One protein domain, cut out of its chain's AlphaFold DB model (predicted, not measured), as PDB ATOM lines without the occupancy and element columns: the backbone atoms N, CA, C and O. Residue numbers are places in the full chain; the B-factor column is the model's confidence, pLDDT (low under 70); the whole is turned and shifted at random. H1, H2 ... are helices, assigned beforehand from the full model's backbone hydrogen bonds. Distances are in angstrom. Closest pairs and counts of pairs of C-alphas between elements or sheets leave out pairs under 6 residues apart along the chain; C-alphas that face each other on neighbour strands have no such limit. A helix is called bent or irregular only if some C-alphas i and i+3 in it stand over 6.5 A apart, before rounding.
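What this domain is: This is residues 3 to 132 of the 521 residues of an uncharacterized protein of Spirochaetes bacterium GWB1_27_13 (UniProt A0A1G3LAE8). The model is an elongated body of helices built on a long helical hairpin, H4 and H5, with H1, H2 and H3 covering one side of it. H2 sits toward the hairpin's turn; at the opposite end H6 runs crosswise, with the short H8 packing on its residues 99 to 100 and the short H7 near both H5 and H6. The printed part has 130 residues with eight named helices, H1 to H8 in order, and no named strand; the class is all helix, its packing part aligned, part crossed. It is compact, with a radius of gyration of the C-alphas of 15.6 A, and spans 44 by 27 by 25 A.

Where its parts are: Find C-alpha 3 at (239.737, 256.543, 243.695), where H1 begins; it runs to residue 8. H2 is residues 16 to 25, 14.4 A long, and H3 is residues 28 to 39, 16.4 A. From C-alpha 47 at (250.329, 267.681, 246.100) the longest helix, H4, runs 31.5 A to residue 68; it is only just irregular, C-alphas 49 and 52 being 6.9 A apart. H5 is residues 75 to 91, 24.5 A, and H6 is residues 98 to 110, 18.8 A. H7 is residues 116 to 122. H8, residues 125 to 131, is irregular, with C-alphas 125 and 128 7.1 A apart, and ends at C-alpha 131 at (260.147, 274.734, 235.433).

How they stand to each other: Start at the hub, H5, which touches three helices. It forms a hairpin with H4, at a shallow tilt of 19 degrees, opposite ways; their closest C-alphas, Ile 65 and Gln 81, are 5.7 A apart. With residues 76 to 80 alone H5 touches H2, closest at Asn 23 and Leu 80, C-alphas 6.1 A apart, at a steep tilt of 57 degrees. H3 and H5 only just touch, with 3 pairs of C-alphas within 8 A, the closest being Glu 28 and Lys 83 at 6.6 A. H1 touches H4, whose residues 53 to 61 alone take part; the closest C-alphas, Asn 8 and His 60, are 6.4 A apart. H1 also touches H3, closest at the C-alphas of Ile 3 and Ile 35, 7.0 A apart. H6 touches H8, closest at the C-alphas of Ser 100 and Leu 127, 6.1 A apart. H7 and H5 are close but not clearly touching, the C-alphas of Tyr 90 and Lys 120 being closest at 6.6 A. H5 and H8 are apart. Every O i to N i+4 pair is within hydrogen-bond range in H2, H3, H5 and H6; the counts are 1 of 2 in H1, 15 of 18 in H4, 2 of 3 in H7 and 0 of 3 in H8, where 2 of 4 O i to N i+3 pairs are.

The domain as a whole: Look to Glu 17 and Glu 132 for the two C-alphas farthest apart, 47.8 A. The printed part has no cut and no long link. Its mean pLDDT is 70.0; residues 3 to 11, 69 to 74, 97 to 100 and 110 to 132 are under 70.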
ATOM      1  N   ILE A   3     240.478 256.905 244.909       54.50
ATOM      2  CA  ILE A   3     239.737 256.543 243.695       54.50
ATOM      3  C   ILE A   3     240.654 255.957 242.605       54.50
ATOM      4  O   ILE A   3     240.200 255.127 241.818       54.50
ATOM      5  N   LEU A   4     241.953 256.283 242.604       57.91
ATOM      6  CA  LEU A   4     242.932 255.604 241.747       57.91
ATOM      7  C   LEU A   4     243.156 254.142 242.178       57.91
ATOM      8  O   LEU A   4     243.467 253.299 241.336       57.91
ATOM      9  N   ASN A   5     242.911 253.796 243.450       56.88
ATOM     10  CA  ASN A   5     243.030 252.413 243.919       56.88
ATOM     11  C   ASN A   5     241.990 251.494 243.262       56.88
ATOM     12  O   ASN A   5     242.337 250.366 242.938       56.88
ATOM     13  N   LYS A   6     240.794 252.001 242.917       62.53
ATOM     14  CA  LYS A   6     239.780 251.258 242.134       62.53
ATOM     15  C   LYS A   6     240.294 250.796 240.761       62.53
ATOM     16  O   LYS A   6     239.760 249.852 240.187       62.53
ATOM     17  N   ILE A   7     241.291 251.490 240.201       62.47
ATOM     18  CA  ILE A   7     241.986 251.067 238.977       62.47
ATOM     19  C   ILE A   7     243.026 250.002 239.346       62.47
ATOM     20  O   ILE A   7     243.036 248.926 238.754       62.47
ATOM     21  N   ASN A   8     243.843 250.287 240.367       60.12
ATOM     22  CA  ASN A   8     244.939 249.433 240.838       60.12
ATOM     23  C   ASN A   8     244.486 248.074 241.425       60.12
ATOM     24  O   ASN A   8     245.291 247.146 241.493       60.12
ATOM     25  N   GLU A   9     243.217 247.939 241.825       63.78
ATOM     26  CA  GLU A   9     242.573 246.701 242.300       63.78
ATOM     27  C   GLU A   9     242.556 245.571 241.253       63.78
ATOM     28  O   GLU A   9     242.452 244.396 241.612       63.78
ATOM     29  N   ILE A  10     242.672 245.887 239.956       66.19
ATOM     30  CA  ILE A  10     242.609 244.895 238.876       66.19
ATOM     31  C   ILE A  10     244.023 244.571 238.392       66.19
ATOM     32  O   ILE A  10     244.507 245.153 237.432       66.19
ATOM     33  N   GLU A  11     244.686 243.576 238.992       63.16
ATOM     34  CA  GLU A  11     246.044 243.174 238.566       63.16
ATOM     35  C   GLU A  11     246.164 242.928 237.049       63.16
ATOM     36  O   GLU A  11     247.203 243.223 236.444       63.16
ATOM     37  N   LYS A  12     245.131 242.326 236.432       71.19
ATOM     38  CA  LYS A  12     245.117 241.987 235.004       71.19
ATOM     39  C   LYS A  12     243.758 241.507 234.484       71.19
ATOM     40  O   LYS A  12     243.056 240.763 235.165       71.19
ATOM     41  N   PHE A  13     243.471 241.755 233.204       73.69
ATOM     42  CA  PHE A  13     242.431 241.016 232.479       73.69
ATOM     43  C   PHE A  13     242.935 239.639 232.013       73.69
ATOM     44  O   PHE A  13     243.889 239.533 231.234       73.69
ATOM     45  N   TYR A  14     242.278 238.572 232.481       72.44
ATOM     46  CA  TYR A  14     242.631 237.176 232.172       72.44
ATOM     47  C   TYR A  14     241.681 236.498 231.174       72.44
ATOM     48  O   TYR A  14     242.084 235.545 230.503       72.44
ATOM     49  N   SER A  15     240.439 236.974 231.055       77.06
ATOM     50  CA  SER A  15     239.422 236.410 230.158       77.06
ATOM     51  C   SER A  15     238.599 237.506 229.477       77.06
ATOM     52  O   SER A  15     238.587 238.655 229.921       77.06
ATOM     53  N   PHE A  16     237.880 237.166 228.406       72.94
ATOM     54  CA  PHE A  16     237.021 238.149 227.745       72.94
ATOM     55  C   PHE A  16     235.803 238.521 228.598       72.94
ATOM     56  O   PHE A  16     235.377 239.669 228.586       72.94
ATOM     57  N   GLU A  17     235.288 237.583 229.384       75.50
ATOM     58  CA  GLU A  17     234.184 237.798 230.318       75.50
ATOM     59  C   GLU A  17     234.575 238.864 231.355       75.50
ATOM     60  O   GLU A  17     233.808 239.793 231.593       75.50
ATOM     61  N   SER A  18     235.813 238.820 231.878       76.19
ATOM     62  CA  SER A  18     236.325 239.863 232.783       76.19
ATOM     63  C   SER A  18     236.395 241.255 232.129       76.19
ATOM     64  O   SER A  18     236.078 242.252 232.772       76.19
ATOM     65  N   ILE A  19     236.730 241.326 230.834       78.31
ATOM     66  CA  ILE A  19     236.770 242.579 230.056       78.31
ATOM     67  C   ILE A  19     235.354 243.111 229.804       78.31
ATOM     68  O   ILE A  19     235.105 244.303 229.958       78.31
ATOM     69  N   TYR A  20     234.427 242.230 229.426       78.31
ATOM     70  CA  TYR A  20     233.044 242.571 229.100       78.31
ATOM     71  C   TYR A  20     232.279 243.078 230.331       78.31
ATOM     72  O   TYR A  20     231.671 244.148 230.282       78.31
ATOM     73  N   THR A  21     232.373 242.361 231.458       78.75
ATOM     74  CA  THR A  21     231.755 242.764 232.731       78.75
ATOM     75  C   THR A  21     232.348 244.072 233.252       78.75
ATOM     76  O   THR A  21     231.598 244.948 233.678       78.75
ATOM     77  N   PHE A  22     233.670 244.264 233.160       82.06
ATOM     78  CA  PHE A  22     234.280 245.534 233.552       82.06
ATOM     79  C   PHE A  22     233.836 246.688 232.644       82.06
ATOM     80  O   PHE A  22     233.366 247.704 233.144       82.06
ATOM     81  N   ASN A  23     233.908 246.541 231.315       80.25
ATOM     82  CA  ASN A  23     233.567 247.623 230.386       80.25
ATOM     83  C   ASN A  23     232.084 248.046 230.457       80.25
ATOM     84  O   ASN A  23     231.789 249.215 230.215       80.25
ATOM     85  N   LYS A  24     231.168 247.136 230.833       79.69
ATOM     86  CA  LYS A  24     229.767 247.477 231.151       79.69
ATOM     87  C   LYS A  24     229.640 248.409 232.358       79.69
ATOM     88  O   LYS A  24     228.837 249.335 232.322       79.69
ATOM     89  N   ASN A  25     230.436 248.178 233.399       75.38
ATOM     90  CA  ASN A  25     230.366 248.926 234.656       75.38
ATOM     91  C   ASN A  25     231.298 250.158 234.669       75.38
ATOM     92  O   ASN A  25     231.191 251.012 235.549       75.38
ATOM     93  N   PHE A  26     232.213 250.268 233.700       80.06
ATOM     94  CA  PHE A  26     233.254 251.292 233.655       80.06
ATOM     95  C   PHE A  26     232.836 252.555 232.881       80.06
ATOM     96  O   PHE A  26     232.919 252.623 231.646       80.06
ATOM     97  N   ASN A  27     232.430 253.578 233.636       79.50
ATOM     98  CA  ASN A  27     232.119 254.923 233.149       79.50
ATOM     99  C   ASN A  27     233.338 255.854 233.322       79.50
ATOM    100  O   ASN A  27     233.700 256.211 234.443       79.50
ATOM    101  N   GLU A  28     233.961 256.245 232.206       74.94
ATOM    102  CA  GLU A  28     235.184 257.064 232.197       74.94
ATOM    103  C   GLU A  28     234.944 258.520 232.635       74.94
ATOM    104  O   GLU A  28     235.774 259.082 233.347       74.94
ATOM    105  N   ASN A  29     233.783 259.101 232.314       73.25
ATOM    106  CA  ASN A  29     233.432 260.470 232.701       73.25
ATOM    107  C   ASN A  29     233.130 260.574 234.201       73.25
ATOM    108  O   ASN A  29     233.542 261.528 234.855       73.25
ATOM    109  N   LYS A  30     232.479 259.558 234.787       77.69
ATOM    110  CA  LYS A  30     232.294 259.495 236.245       77.69
ATOM    111  C   LYS A  30     233.646 259.436 236.964       77.69
ATOM    112  O   LYS A  30     233.846 260.158 237.936       77.69
ATOM    113  N   LEU A  31     234.579 258.626 236.458       77.31
ATOM    114  CA  LEU A  31     235.938 258.530 236.992       77.31
ATOM    115  C   LEU A  31     236.718 259.850 236.843       77.31
ATOM    116  O   LEU A  31     237.395 260.248 237.789       77.31
ATOM    117  N   LEU A  32     236.597 260.551 235.709       73.50
ATOM    118  CA  LEU A  32     237.193 261.879 235.517       73.50
ATOM    119  C   LEU A  32     236.673 262.876 236.557       73.50
ATOM    120  O   LEU A  32     237.465 263.533 237.228       73.50
ATOM    121  N   ASN A  33     235.354 262.957 236.727       73.69
ATOM    122  CA  ASN A  33     234.732 263.906 237.648       73.69
ATOM    123  C   ASN A  33     235.076 263.572 239.109       73.69
ATOM    124  O   ASN A  33     235.323 264.482 239.905       73.69
ATOM    125  N   GLU A  34     235.176 262.283 239.452       74.56
ATOM    126  CA  GLU A  34     235.700 261.807 240.736       74.56
ATOM    127  C   GLU A  34     237.176 262.225 240.954       74.56
ATOM    128  O   GLU A  34     237.509 262.728 242.031       74.56
ATOM    129  N   ILE A  35     238.058 262.093 239.951       77.44
ATOM    130  CA  ILE A  35     239.467 262.535 240.029       77.44
ATOM    131  C   ILE A  35     239.555 264.060 240.175       77.44
ATOM    132  O   ILE A  35     240.177 264.551 241.118       77.44
ATOM    133  N   ASN A  36     238.903 264.812 239.288       76.19
ATOM    134  CA  ASN A  36     238.962 266.275 239.248       76.19
ATOM    135  C   ASN A  36     238.447 266.889 240.551       76.19
ATOM    136  O   ASN A  36     239.097 267.771 241.112       76.19
ATOM    137  N   SER A  37     237.334 266.370 241.079       77.56
ATOM    138  CA  SER A  37     236.778 266.816 242.361       77.56
ATOM    139  C   SER A  37     237.770 266.640 243.509       77.56
ATOM    140  O   SER A  37     237.920 267.551 244.312       77.56
ATOM    141  N   ASN A  38     238.485 265.511 243.578       76.94
ATOM    142  CA  ASN A  38     239.509 265.301 244.606       76.94
ATOM    143  C   ASN A  38     240.694 266.260 244.435       76.94
ATOM    144  O   ASN A  38     241.127 266.888 245.397       76.94
ATOM    145  N   VAL A  39     241.204 266.395 243.209       77.56
ATOM    146  CA  VAL A  39     242.403 267.191 242.896       77.56
ATOM    147  C   VAL A  39     242.194 268.685 243.155       77.56
ATOM    148  O   VAL A  39     243.100 269.349 243.651       77.56
ATOM    149  N   ILE A  40     240.984 269.200 242.914       79.69
ATOM    150  CA  ILE A  40     240.589 270.597 243.171       79.69
ATOM    151  C   ILE A  40     240.727 271.014 244.651       79.69
ATOM    152  O   ILE A  40     240.878 272.209 244.927       79.69
ATOM    153  N   TYR A  41     240.699 270.057 245.588       78.25
ATOM    154  CA  TYR A  41     240.828 270.292 247.034       78.25
ATOM    155  C   TYR A  41     242.208 269.921 247.612       78.25
ATOM    156  O   TYR A  41     242.411 270.042 248.820       78.25
ATOM    157  N   ILE A  42     243.174 269.501 246.787       79.56
ATOM    158  CA  ILE A  42     244.550 269.253 247.241       79.56
ATOM    159  C   ILE A  42     245.281 270.593 247.404       79.56
ATOM    160  O   ILE A  42     245.427 271.359 246.452       79.56
ATOM    161  N   GLU A  43     245.797 270.868 248.603       75.88
ATOM    162  CA  GLU A  43     246.699 272.002 248.836       75.88
ATOM    163  C   GLU A  43     247.995 271.849 248.008       75.88
ATOM    164  O   GLU A  43     248.620 270.784 248.065       75.88
ATOM    165  N   PRO A  44     248.476 272.895 247.303       73.31
ATOM    166  CA  PRO A  44     249.671 272.796 246.456       73.31
ATOM    167  C   PRO A  44     250.956 272.339 247.168       73.31
ATOM    168  O   PRO A  44     251.846 271.794 246.522       73.31
ATOM    169  N   ASP A  45     251.071 272.528 248.487       70.81
ATOM    170  CA  ASP A  45     252.188 272.008 249.295       70.81
ATOM    171  C   ASP A  45     252.104 270.497 249.560       70.81
ATOM    172  O   ASP A  45     253.131 269.830 249.680       70.81
ATOM    173  N   LYS A  46     250.891 269.935 249.618       73.81
ATOM    174  CA  LYS A  46     250.651 268.501 249.858       73.81
ATOM    175  C   LYS A  46     250.674 267.690 248.560       73.81
ATOM    176  O   LYS A  46     251.004 266.508 248.589       73.81
ATOM    177  N   TYR A  47     250.406 268.324 247.417       76.38
ATOM    178  CA  TYR A  47     250.329 267.681 246.100       76.38
ATOM    179  C   TYR A  47     251.524 266.775 245.742       76.38
ATOM    180  O   TYR A  47     251.316 265.676 245.229       76.38
ATOM    181  N   PHE A  48     252.762 267.168 246.070       71.81
ATOM    182  CA  PHE A  48     253.959 266.356 245.794       71.81
ATOM    183  C   PHE A  48     253.900 264.940 246.386       71.81
ATOM    184  O   PHE A  48     254.495 264.019 245.829       71.81
ATOM    185  N   GLN A  49     253.160 264.749 247.483       74.00
ATOM    186  CA  GLN A  49     252.988 263.451 248.143       74.00
ATOM    187  C   GLN A  49     252.148 262.472 247.300       74.00
ATOM    188  O   GLN A  49     252.243 261.269 247.510       74.00
ATOM    189  N   HIS A  50     251.386 262.972 246.318       73.44
ATOM    190  CA  HIS A  50     250.534 262.185 245.419       73.44
ATOM    191  C   HIS A  50     251.129 261.953 244.023       73.44
ATOM    192  O   HIS A  50     250.558 261.196 243.239       73.44
ATOM    193  N   ILE A  51     252.282 262.547 243.694       72.31
ATOM    194  CA  ILE A  51     252.977 262.263 242.426       72.31
ATOM    195  C   ILE A  51     253.341 260.764 242.302       72.31
ATOM    196  O   ILE A  51     253.081 260.199 241.239       72.31
ATOM    197  N   PRO A  52     253.834 260.069 243.355       73.25
ATOM    198  CA  PRO A  52     254.057 258.622 243.296       73.25
ATOM    199  C   PRO A  52     252.781 257.813 243.015       73.25
ATOM    200  O   PRO A  52     252.833 256.871 242.226       73.25
ATOM    201  N   ASP A  53     251.632 258.202 243.586       74.06
ATOM    202  CA  ASP A  53     250.332 257.549 243.346       74.06
ATOM    203  C   ASP A  53     249.929 257.637 241.859       74.06
ATOM    204  O   ASP A  53     249.436 256.669 241.265       74.06
ATOM    205  N   ILE A  54     250.154 258.810 241.251       75.19
ATOM    206  CA  ILE A  54     249.870 259.090 239.837       75.19
ATOM    207  C   ILE A  54     250.795 258.261 238.940       75.19
ATOM    208  O   ILE A  54     250.312 257.565 238.047       75.19
ATOM    209  N   GLU A  55     252.107 258.269 239.193       72.38
ATOM    210  CA  GLU A  55     253.082 257.506 238.400       72.38
ATOM    211  C   GLU A  55     252.863 255.987 238.518       72.38
ATOM    212  O   GLU A  55     252.916 255.273 237.511       72.38
ATOM    213  N   GLN A  56     252.520 255.491 239.712       77.19
ATOM    214  CA  GLN A  56     252.145 254.092 239.925       77.19
ATOM    215  C   GLN A  56     250.875 253.718 239.148       77.19
ATOM    216  O   GLN A  56     250.831 252.651 238.532       77.19
ATOM    217  N   THR A  57     249.865 254.591 239.120       77.50
ATOM    218  CA  THR A  57     248.610 254.332 238.394       77.50
ATOM    219  C   THR A  57     248.782 254.446 236.873       77.50
ATOM    220  O   THR A  57     248.188 253.659 236.139       77.50
ATOM    221  N   ILE A  58     249.652 255.332 236.368       76.19
ATOM    222  CA  ILE A  58     250.050 255.351 234.946       76.19
ATOM    223  C   ILE A  58     250.729 254.024 234.571       76.19
ATOM    224  O   ILE A  58     250.345 253.395 233.582       76.19
ATOM    225  N   HIS A  59     251.675 253.543 235.387       74.69
ATOM    226  CA  HIS A  59     252.319 252.247 235.159       74.69
ATOM    227  C   HIS A  59     251.323 251.075 235.217       74.69
ATOM    228  O   HIS A  59     251.409 250.136 234.422       74.69
ATOM    229  N   HIS A  60     250.342 251.134 236.119       77.25
ATOM    230  CA  HIS A  60     249.284 250.134 236.213       77.25
ATOM    231  C   HIS A  60     248.352 250.154 234.985       77.25
ATOM    232  O   HIS A  60     248.040 249.099 234.429       77.25
ATOM    233  N   LEU A  61     247.977 251.336 234.478       80.31
ATOM    234  CA  LEU A  61     247.226 251.477 233.225       80.31
ATOM    235  C   LEU A  61     247.988 250.875 232.032       80.31
ATOM    236  O   LEU A  61     247.378 250.167 231.230       80.31
ATOM    237  N   ASP A  62     249.310 251.059 231.942       74.56
ATOM    238  CA  ASP A  62     250.144 250.419 230.910       74.56
ATOM    239  C   ASP A  62     250.095 248.878 230.986       74.56
ATOM    240  O   ASP A  62     250.064 248.196 229.953       74.56
ATOM    241  N   LEU A  63     250.037 248.302 232.194       75.94
ATOM    242  CA  LEU A  63     249.882 246.857 232.411       75.94
ATOM    243  C   LEU A  63     248.475 246.362 232.024       75.94
ATOM    244  O   LEU A  63     248.354 245.322 231.363       75.94
ATOM    245  N   LEU A  64     247.425 247.120 232.359       77.19
ATOM    246  CA  LEU A  64     246.043 246.837 231.957       77.19
ATOM    247  C   LEU A  64     245.885 246.876 230.431       77.19
ATOM    248  O   LEU A  64     245.442 245.887 229.840       77.19
ATOM    249  N   ILE A  65     246.334 247.950 229.778       76.81
ATOM    250  CA  ILE A  65     246.376 248.105 228.313       76.81
ATOM    251  C   ILE A  65     247.144 246.938 227.669       76.81
ATOM    252  O   ILE A  65     246.658 246.304 226.727       76.81
ATOM    253  N   SER A  66     248.302 246.573 228.227       70.62
ATOM    254  CA  SER A  66     249.103 245.428 227.768       70.62
ATOM    255  C   SER A  66     248.393 244.076 227.924       70.62
ATOM    256  O   SER A  66     248.704 243.132 227.192       70.62
ATOM    257  N   SER A  67     247.437 243.949 228.851       75.38
ATOM    258  CA  SER A  67     246.617 242.741 229.006       75.38
ATOM    259  C   SER A  67     245.482 242.657 227.976       75.38
ATOM    260  O   SER A  67     245.257 241.587 227.401       75.38
ATOM    261  N   LEU A  68     244.854 243.791 227.637       71.19
ATOM    262  CA  LEU A  68     243.820 243.879 226.596       71.19
ATOM    263  C   LEU A  68     244.354 243.550 225.194       71.19
ATOM    264  O   LEU A  68     243.613 243.032 224.361       71.19
ATOM    265  N   ALA A  69     245.654 243.738 224.942       67.81
ATOM    266  CA  ALA A  69     246.306 243.396 223.673       67.81
ATOM    267  C   ALA A  69     246.213 241.901 223.275       67.81
ATOM    268  O   ALA A  69     246.466 241.547 222.122       67.81
ATOM    269  N   ALA A  70     245.839 241.002 224.195       65.00
ATOM    270  CA  ALA A  70     245.514 239.608 223.869       65.00
ATOM    271  C   ALA A  70     244.109 239.431 223.249       65.00
ATOM    272  O   ALA A  70     243.852 238.409 222.608       65.00
ATOM    273  N   PHE A  71     243.228 240.420 223.423       65.44
ATOM    274  CA  PHE A  71     241.799 240.401 223.096       65.44
ATOM    275  C   PHE A  71     241.376 241.492 222.096       65.44
ATOM    276  O   PHE A  71     240.219 241.506 221.692       65.44
ATOM    277  N   SER A  72     242.296 242.348 221.637       58.75
ATOM    278  CA  SER A  72     242.073 243.508 220.742       58.75
ATOM    279  C   SER A  72     241.515 243.206 219.337       58.75
ATOM    280  O   SER A  72     241.445 244.089 218.489       58.75
ATOM    281  N   TYR A  73     241.112 241.961 219.080       54.78
ATOM    282  CA  TYR A  73     240.305 241.547 217.928       54.78
ATOM    283  C   TYR A  73     238.794 241.533 218.237       54.78
ATOM    284  O   TYR A  73     238.010 241.065 217.412       54.78
ATOM    285  N   LYS A  74     238.405 241.979 219.436       67.00
ATOM    286  CA  LYS A  74     237.027 242.169 219.889       67.00
ATOM    287  C   LYS A  74     236.808 243.628 220.258       67.00
ATOM    288  O   LYS A  74     237.652 244.227 220.934       67.00
ATOM    289  N   ASP A  75     235.672 244.169 219.847       73.62
ATOM    290  CA  ASP A  75     235.421 245.605 219.898       73.62
ATOM    291  C   ASP A  75     235.374 246.128 221.338       73.62
ATOM    292  O   ASP A  75     235.932 247.181 221.621       73.62
ATOM    293  N   GLU A  76     234.839 245.366 222.298       76.44
ATOM    294  CA  GLU A  76     234.771 245.788 223.704       76.44
ATOM    295  C   GLU A  76     236.155 245.904 224.357       76.44
ATOM    296  O   GLU A  76     236.363 246.774 225.203       76.44
ATOM    297  N   ALA A  77     237.118 245.072 223.945       70.06
ATOM    298  CA  ALA A  77     238.504 245.173 224.403       70.06
ATOM    299  C   ALA A  77     239.223 246.374 223.765       70.06
ATOM    300  O   ALA A  77     240.019 247.033 224.431       70.06
ATOM    301  N   TYR A  78     238.920 246.682 222.500       72.75
ATOM    302  CA  TYR A  78     239.440 247.857 221.799       72.75
ATOM    303  C   TYR A  78     238.859 249.168 222.359       72.75
ATOM    304  O   TYR A  78     239.606 250.103 222.645       72.75
ATOM    305  N   PHE A  79     237.547 249.226 222.608       79.25
ATOM    306  CA  PHE A  79     236.903 250.361 223.269       79.25
ATOM    307  C   PHE A  79     237.460 250.576 224.679       79.25
ATOM    308  O   PHE A  79     237.848 251.697 225.000       79.25
ATOM    309  N   LEU A  80     237.585 249.523 225.497       80.75
ATOM    310  CA  LEU A  80     238.157 249.649 226.840       80.75
ATOM    311  C   LEU A  80     239.629 250.099 226.810       80.75
ATOM    312  O   LEU A  80     240.029 250.940 227.614       80.75
ATOM    313  N   GLN A  81     240.421 249.614 225.846       79.50
ATOM    314  CA  GLN A  81     241.790 250.086 225.627       79.50
ATOM    315  C   GLN A  81     241.824 251.589 225.301       79.50
ATOM    316  O   GLN A  81     242.683 252.305 225.813       79.50
ATOM    317  N   ASN A  82     240.875 252.090 224.504       80.94
ATOM    318  CA  ASN A  82     240.774 253.516 224.196       80.94
ATOM    319  C   ASN A  82     240.361 254.358 225.417       80.94
ATOM    320  O   ASN A  82     240.961 255.413 225.625       80.94
ATOM    321  N   LYS A  83     239.437 253.875 226.264       82.88
ATOM    322  CA  LYS A  83     239.102 254.527 227.549       82.88
ATOM    323  C   LYS A  83     240.340 254.658 228.448       82.88
ATOM    324  O   LYS A  83     240.667 255.748 228.916       82.88
ATOM    325  N   PHE A  84     241.094 253.570 228.639       83.19
ATOM    326  CA  PHE A  84     242.337 253.607 229.422       83.19
ATOM    327  C   PHE A  84     243.400 254.526 228.804       83.19
ATOM    328  O   PHE A  84     244.061 255.253 229.543       83.19
ATOM    329  N   ASN A  85     243.532 254.567 227.473       77.75
ATOM    330  CA  ASN A  85     244.427 255.511 226.795       77.75
ATOM    331  C   ASN A  85     244.041 256.979 227.064       77.75
ATOM    332  O   ASN A  85     244.937 257.791 227.296       77.75
ATOM    333  N   LYS A  86     242.742 257.335 227.075       79.50
ATOM    334  CA  LYS A  86     242.297 258.695 227.444       79.50
ATOM    335  C   LYS A  86     242.741 259.058 228.862       79.50
ATOM    336  O   LYS A  86     243.382 260.091 229.050       79.50
ATOM    337  N   ILE A  87     242.458 258.185 229.831       81.19
ATOM    338  CA  ILE A  87     242.796 258.391 231.249       81.19
ATOM    339  C   ILE A  87     244.310 258.508 231.443       81.19
ATOM    340  O   ILE A  87     244.772 259.440 232.096       81.19
ATOM    341  N   ARG A  88     245.089 257.620 230.815       81.31
ATOM    342  CA  ARG A  88     246.557 257.638 230.837       81.31
ATOM    343  C   ARG A  88     247.119 258.986 230.358       81.31
ATOM    344  O   ARG A  88     247.906 259.596 231.070       81.31
ATOM    345  N   ILE A  89     246.662 259.473 229.200       78.19
ATOM    346  CA  ILE A  89     247.106 260.754 228.612       78.19
ATOM    347  C   ILE A  89     246.687 261.959 229.474       78.19
ATOM    348  O   ILE A  89     247.374 262.977 229.490       78.19
ATOM    349  N   TYR A  90     245.569 261.867 230.198       79.25
ATOM    350  CA  TYR A  90     245.148 262.916 231.127       79.25
ATOM    351  C   TYR A  90     245.985 262.937 232.411       79.25
ATOM    352  O   TYR A  90     246.409 264.008 232.837       79.25
ATOM    353  N   LEU A  91     246.302 261.771 232.985       79.69
ATOM    354  CA  LEU A  91     247.213 261.675 234.130       79.69
ATOM    355  C   LEU A  91     248.636 262.147 233.776       79.69
ATOM    356  O   LEU A  91     249.286 262.775 234.603       79.69
ATOM    357  N   GLU A  92     249.097 261.946 232.537       77.75
ATOM    358  CA  GLU A  92     250.366 262.512 232.043       77.75
ATOM    359  C   GLU A  92     250.382 264.052 231.971       77.75
ATOM    360  O   GLU A  92     251.463 264.636 231.957       77.75
ATOM    361  N   LYS A  93     249.221 264.731 231.966       76.31
ATOM    362  CA  LYS A  93     249.133 266.205 232.012       76.31
ATOM    363  C   LYS A  93     249.221 266.798 233.425       76.31
ATOM    364  O   LYS A  93     249.165 268.020 233.566       76.31
ATOM    365  N   PHE A  94     249.359 265.980 234.469       77.12
ATOM    366  CA  PHE A  94     249.523 266.479 235.834       77.12
ATOM    367  C   PHE A  94     250.906 267.141 236.002       77.12
ATOM    368  O   PHE A  94     251.933 266.486 235.801       77.12
ATOM    369  N   PRO A  95     250.976 268.438 236.358       71.00
ATOM    370  CA  PRO A  95     252.241 269.166 236.425       71.00
ATOM    371  C   PRO A  95     253.112 268.688 237.592       71.00
ATOM    372  O   PRO A  95     252.605 268.175 238.587       71.00
ATOM    373  N   ARG A  96     254.431 268.903 237.506       70.12
ATOM    374  CA  ARG A  96     255.381 268.560 238.583       70.12
ATOM    375  C   ARG A  96     255.778 269.754 239.463       70.12
ATOM    376  O   ARG A  96     256.066 269.547 240.637       70.12
ATOM    377  N   GLY A  97     255.746 270.986 238.950       65.62
ATOM    378  CA  GLY A  97     255.988 272.206 239.730       65.62
ATOM    379  C   GLY A  97     254.760 272.701 240.516       65.62
ATOM    380  O   GLY A  97     253.637 272.693 240.009       65.62
ATOM    381  N   LYS A  98     254.972 273.206 241.745       65.62
ATOM    382  CA  LYS A  98     253.917 273.732 242.646       65.62
ATOM    383  C   LYS A  98     253.086 274.852 242.008       65.62
ATOM    384  O   LYS A  98     251.866 274.881 242.127       65.62
ATOM    385  N   THR A  99     253.759 275.781 241.335       67.81
ATOM    386  CA  THR A  99     253.160 276.935 240.646       67.81
ATOM    387  C   THR A  99     252.317 276.509 239.447       67.81
ATOM    388  O   THR A  99     251.220 277.032 239.252       67.81
ATOM    389  N   SER A 100     252.790 275.525 238.677       69.31
ATOM    390  CA  SER A 100     252.026 274.898 237.596       69.31
ATOM    391  C   SER A 100     250.817 274.119 238.127       69.31
ATOM    392  O   SER A 100     249.753 274.184 237.517       69.31
ATOM    393  N   PHE A 101     250.926 273.452 239.284       77.94
ATOM    394  CA  PHE A 101     249.787 272.779 239.926       77.94
ATOM    395  C   PHE A 101     248.688 273.754 240.371       77.94
ATOM    396  O   PHE A 101     247.515 273.486 240.122       77.94
ATOM    397  N   SER A 102     249.035 274.915 240.939       74.69
ATOM    398  CA  SER A 102     248.035 275.944 241.272       74.69
ATOM    399  C   SER A 102     247.231 276.386 240.040       74.69
ATOM    400  O   SER A 102     246.003 276.371 240.078       74.69
ATOM    401  N   LYS A 103     247.911 276.674 238.920       71.56
ATOM    402  CA  LYS A 103     247.271 277.045 237.640       71.56
ATOM    403  C   LYS A 103     246.427 275.915 237.045       71.56
ATOM    404  O   LYS A 103     245.370 276.156 236.476       71.56
ATOM    405  N   PHE A 104     246.878 274.671 237.184       76.81
ATOM    406  CA  PHE A 104     246.125 273.485 236.772       76.81
ATOM    407  C   PHE A 104     244.822 273.340 237.577       76.81
ATOM    408  O   PHE A 104     243.765 273.101 236.997       76.81
ATOM    409  N   VAL A 105     244.861 273.575 238.893       79.81
ATOM    410  CA  VAL A 105     243.667 273.587 239.757       79.81
ATOM    411  C   VAL A 105     242.725 274.757 239.441       79.81
ATOM    412  O   VAL A 105     241.512 274.581 239.539       79.81
ATOM    413  N   GLU A 106     243.236 275.924 239.041       75.69
ATOM    414  CA  GLU A 106     242.417 277.045 238.542       75.69
ATOM    415  C   GLU A 106     241.662 276.648 237.259       75.69
ATOM    416  O   GLU A 106     240.433 276.691 237.239       75.69
ATOM    417  N   ILE A 107     242.364 276.115 236.250       74.12
ATOM    418  CA  ILE A 107     241.757 275.623 234.996       74.12
ATOM    419  C   ILE A 107     240.683 274.552 235.267       74.12
ATOM    420  O   ILE A 107     239.631 274.560 234.629       74.12
ATOM    421  N   LEU A 108     240.906 273.645 236.227       75.25
ATOM    422  CA  LEU A 108     239.914 272.630 236.611       75.25
ATOM    423  C   LEU A 108     238.711 273.197 237.384       75.25
ATOM    424  O   LEU A 108     237.629 272.614 237.319       75.25
ATOM    425  N   LYS A 109     238.861 274.314 238.108       75.56
ATOM    426  CA  LYS A 109     237.744 274.998 238.785       75.56
ATOM    427  C   LYS A 109     236.853 275.734 237.789       75.56
ATOM    428  O   LYS A 109     235.634 275.613 237.886       75.56
ATOM    429  N   ASP A 110     237.453 276.416 236.816       68.56
ATOM    430  CA  ASP A 110     236.737 277.205 235.805       68.56
ATOM    431  C   ASP A 110     236.011 276.333 234.763       68.56
ATOM    432  O   ASP A 110     235.154 276.814 234.018       68.56
ATOM    433  N   HIS A 111     236.358 275.043 234.679       67.62
ATOM    434  CA  HIS A 111     235.877 274.099 233.661       67.62
ATOM    435  C   HIS A 111     235.357 272.770 234.244       67.62
ATOM    436  O   HIS A 111     235.431 271.735 233.581       67.62
ATOM    437  N   LYS A 112     234.806 272.793 235.469       57.16
ATOM    438  CA  LYS A 112     234.302 271.606 236.193       57.16
ATOM    439  C   LYS A 112     233.362 270.696 235.395       57.16
ATOM    440  O   LYS A 112     233.434 269.482 235.556       57.16
ATOM    441  N   ASP A 113     232.503 271.276 234.560       56.84
ATOM    442  CA  ASP A 113     231.396 270.568 233.901       56.84
ATOM    443  C   ASP A 113     231.730 270.092 232.472       56.84
ATOM    444  O   ASP A 113     230.837 269.713 231.714       56.84
ATOM    445  N   LYS A 114     233.011 270.139 232.075       60.25
ATOM    446  CA  LYS A 114     233.463 269.831 230.711       60.25
ATOM    447  C   LYS A 114     233.987 268.411 230.536       60.25
ATOM    448  O   LYS A 114     234.587 267.817 231.428       60.25
ATOM    449  N   ASP A 115     233.795 267.904 229.323       53.97
ATOM    450  CA  ASP A 115     234.090 266.523 228.959       53.97
ATOM    451  C   ASP A 115     235.597 266.250 228.748       53.97
ATOM    452  O   ASP A 115     236.406 267.164 228.552       53.97
ATOM    453  N   PHE A 116     235.968 264.965 228.746       53.75
ATOM    454  CA  PHE A 116     237.355 264.468 228.760       53.75
ATOM    455  C   PHE A 116     238.265 265.119 227.703       53.75
ATOM    456  O   PHE A 116     239.402 265.501 227.989       53.75
ATOM    457  N   ASP A 117     237.767 265.247 226.472       54.97
ATOM    458  CA  ASP A 117     238.525 265.795 225.345       54.97
ATOM    459  C   ASP A 117     238.481 267.335 225.277       54.97
ATOM    460  O   ASP A 117     239.357 267.931 224.652       54.97
ATOM    461  N   GLU A 118     237.551 268.006 225.969       59.03
ATOM    462  CA  GLU A 118     237.584 269.468 226.121       59.03
ATOM    463  C   GLU A 118     238.606 269.894 227.177       59.03
ATOM    464  O   GLU A 118     239.503 270.683 226.878       59.03
ATOM    465  N   VAL A 119     238.528 269.336 228.392       57.56
ATOM    466  CA  VAL A 119     239.454 269.661 229.496       57.56
ATOM    467  C   VAL A 119     240.902 269.388 229.077       57.56
ATOM    468  O   VAL A 119     241.784 270.229 229.261       57.56
ATOM    469  N   LYS A 120     241.144 268.259 228.400       56.97
ATOM    470  CA  LYS A 120     242.448 267.902 227.824       56.97
ATOM    471  C   LYS A 120     242.991 268.940 226.833       56.97
ATOM    472  O   LYS A 120     244.208 269.128 226.795       56.97
ATOM    473  N   ASN A 121     242.136 269.596 226.048       59.12
ATOM    474  CA  ASN A 121     242.539 270.624 225.080       59.12
ATOM    475  C   ASN A 121     242.689 272.018 225.714       59.12
ATOM    476  O   ASN A 121     243.356 272.876 225.141       59.12
ATOM    477  N   LEU A 122     242.096 272.241 226.891       55.12
ATOM    478  CA  LEU A 122     242.169 273.502 227.639       55.12
ATOM    479  C   LEU A 122     243.406 273.580 228.552       55.12
ATOM    480  O   LEU A 122     243.884 274.676 228.824       55.12
ATOM    481  N   ILE A 123     243.963 272.438 228.974       58.22
ATOM    482  CA  ILE A 123     245.241 272.356 229.705       58.22
ATOM    483  C   ILE A 123     246.417 272.589 228.729       58.22
ATOM    484  O   ILE A 123     246.666 271.710 227.890       58.22
ATOM    485  N   PRO A 124     247.170 273.707 228.826       56.03
ATOM    486  CA  PRO A 124     248.232 274.036 227.874       56.03
ATOM    487  C   PRO A 124     249.377 273.022 227.880       56.03
ATOM    488  O   PRO A 124     249.782 272.537 228.935       56.03
ATOM    489  N   GLU A 125     249.953 272.757 226.706       48.56
ATOM    490  CA  GLU A 125     251.173 271.942 226.571       48.56
ATOM    491  C   GLU A 125     252.378 272.617 227.265       48.56
ATOM    492  O   GLU A 125     253.236 271.945 227.837       48.56
ATOM    493  N   ASP A 126     252.362 273.953 227.337       40.81
ATOM    494  CA  ASP A 126     253.387 274.804 227.953       40.81
ATOM    495  C   ASP A 126     253.462 274.723 229.499       40.81
ATOM    496  O   ASP A 126     254.310 275.377 230.106       40.81
ATOM    497  N   LEU A 127     252.619 273.937 230.186       47.09
ATOM    498  CA  LEU A 127     252.660 273.828 231.661       47.09
ATOM    499  C   LEU A 127     253.966 273.219 232.210       47.09
ATOM    500  O   LEU A 127     254.284 273.429 233.384       47.09
ATOM    501  N   HIS A 128     254.739 272.531 231.363       41.75
ATOM    502  CA  HIS A 128     256.101 272.074 231.665       41.75
ATOM    503  C   HIS A 128     257.175 273.170 231.529       41.75
ATOM    504  O   HIS A 128     258.247 273.038 232.112       41.75
ATOM    505  N   ILE A 129     256.915 274.261 230.796       36.22
ATOM    506  CA  ILE A 129     257.922 275.299 230.493       36.22
ATOM    507  C   ILE A 129     258.227 276.175 231.726       36.22
ATOM    508  O   ILE A 129     259.339 276.681 231.881       36.22
ATOM    509  N   TYR A 130     257.279 276.282 232.664       35.94
ATOM    510  CA  TYR A 130     257.444 277.042 233.911       35.94
ATOM    511  C   TYR A 130     258.538 276.512 234.855       35.94
ATOM    512  O   TYR A 130     258.976 277.264 235.727       35.94
ATOM    513  N   ASP A 131     259.006 275.271 234.679       37.47
ATOM    514  CA  ASP A 131     260.147 274.734 235.433       37.47
ATOM    515  C   ASP A 131     261.510 275.162 234.824       37.47
ATOM    516  O   ASP A 131     262.528 275.124 235.517       37.47
ATOM    517  N   GLU A 132     261.557 275.629 233.563       36.09
ATOM    518  CA  GLU A 132     262.796 276.057 232.878       36.09
ATOM    519  C   GLU A 132     263.005 277.589 232.838       36.09
ATOM    520  O   GLU A 132     264.151 278.051 232.880       36.09
TER     521      GLU A 132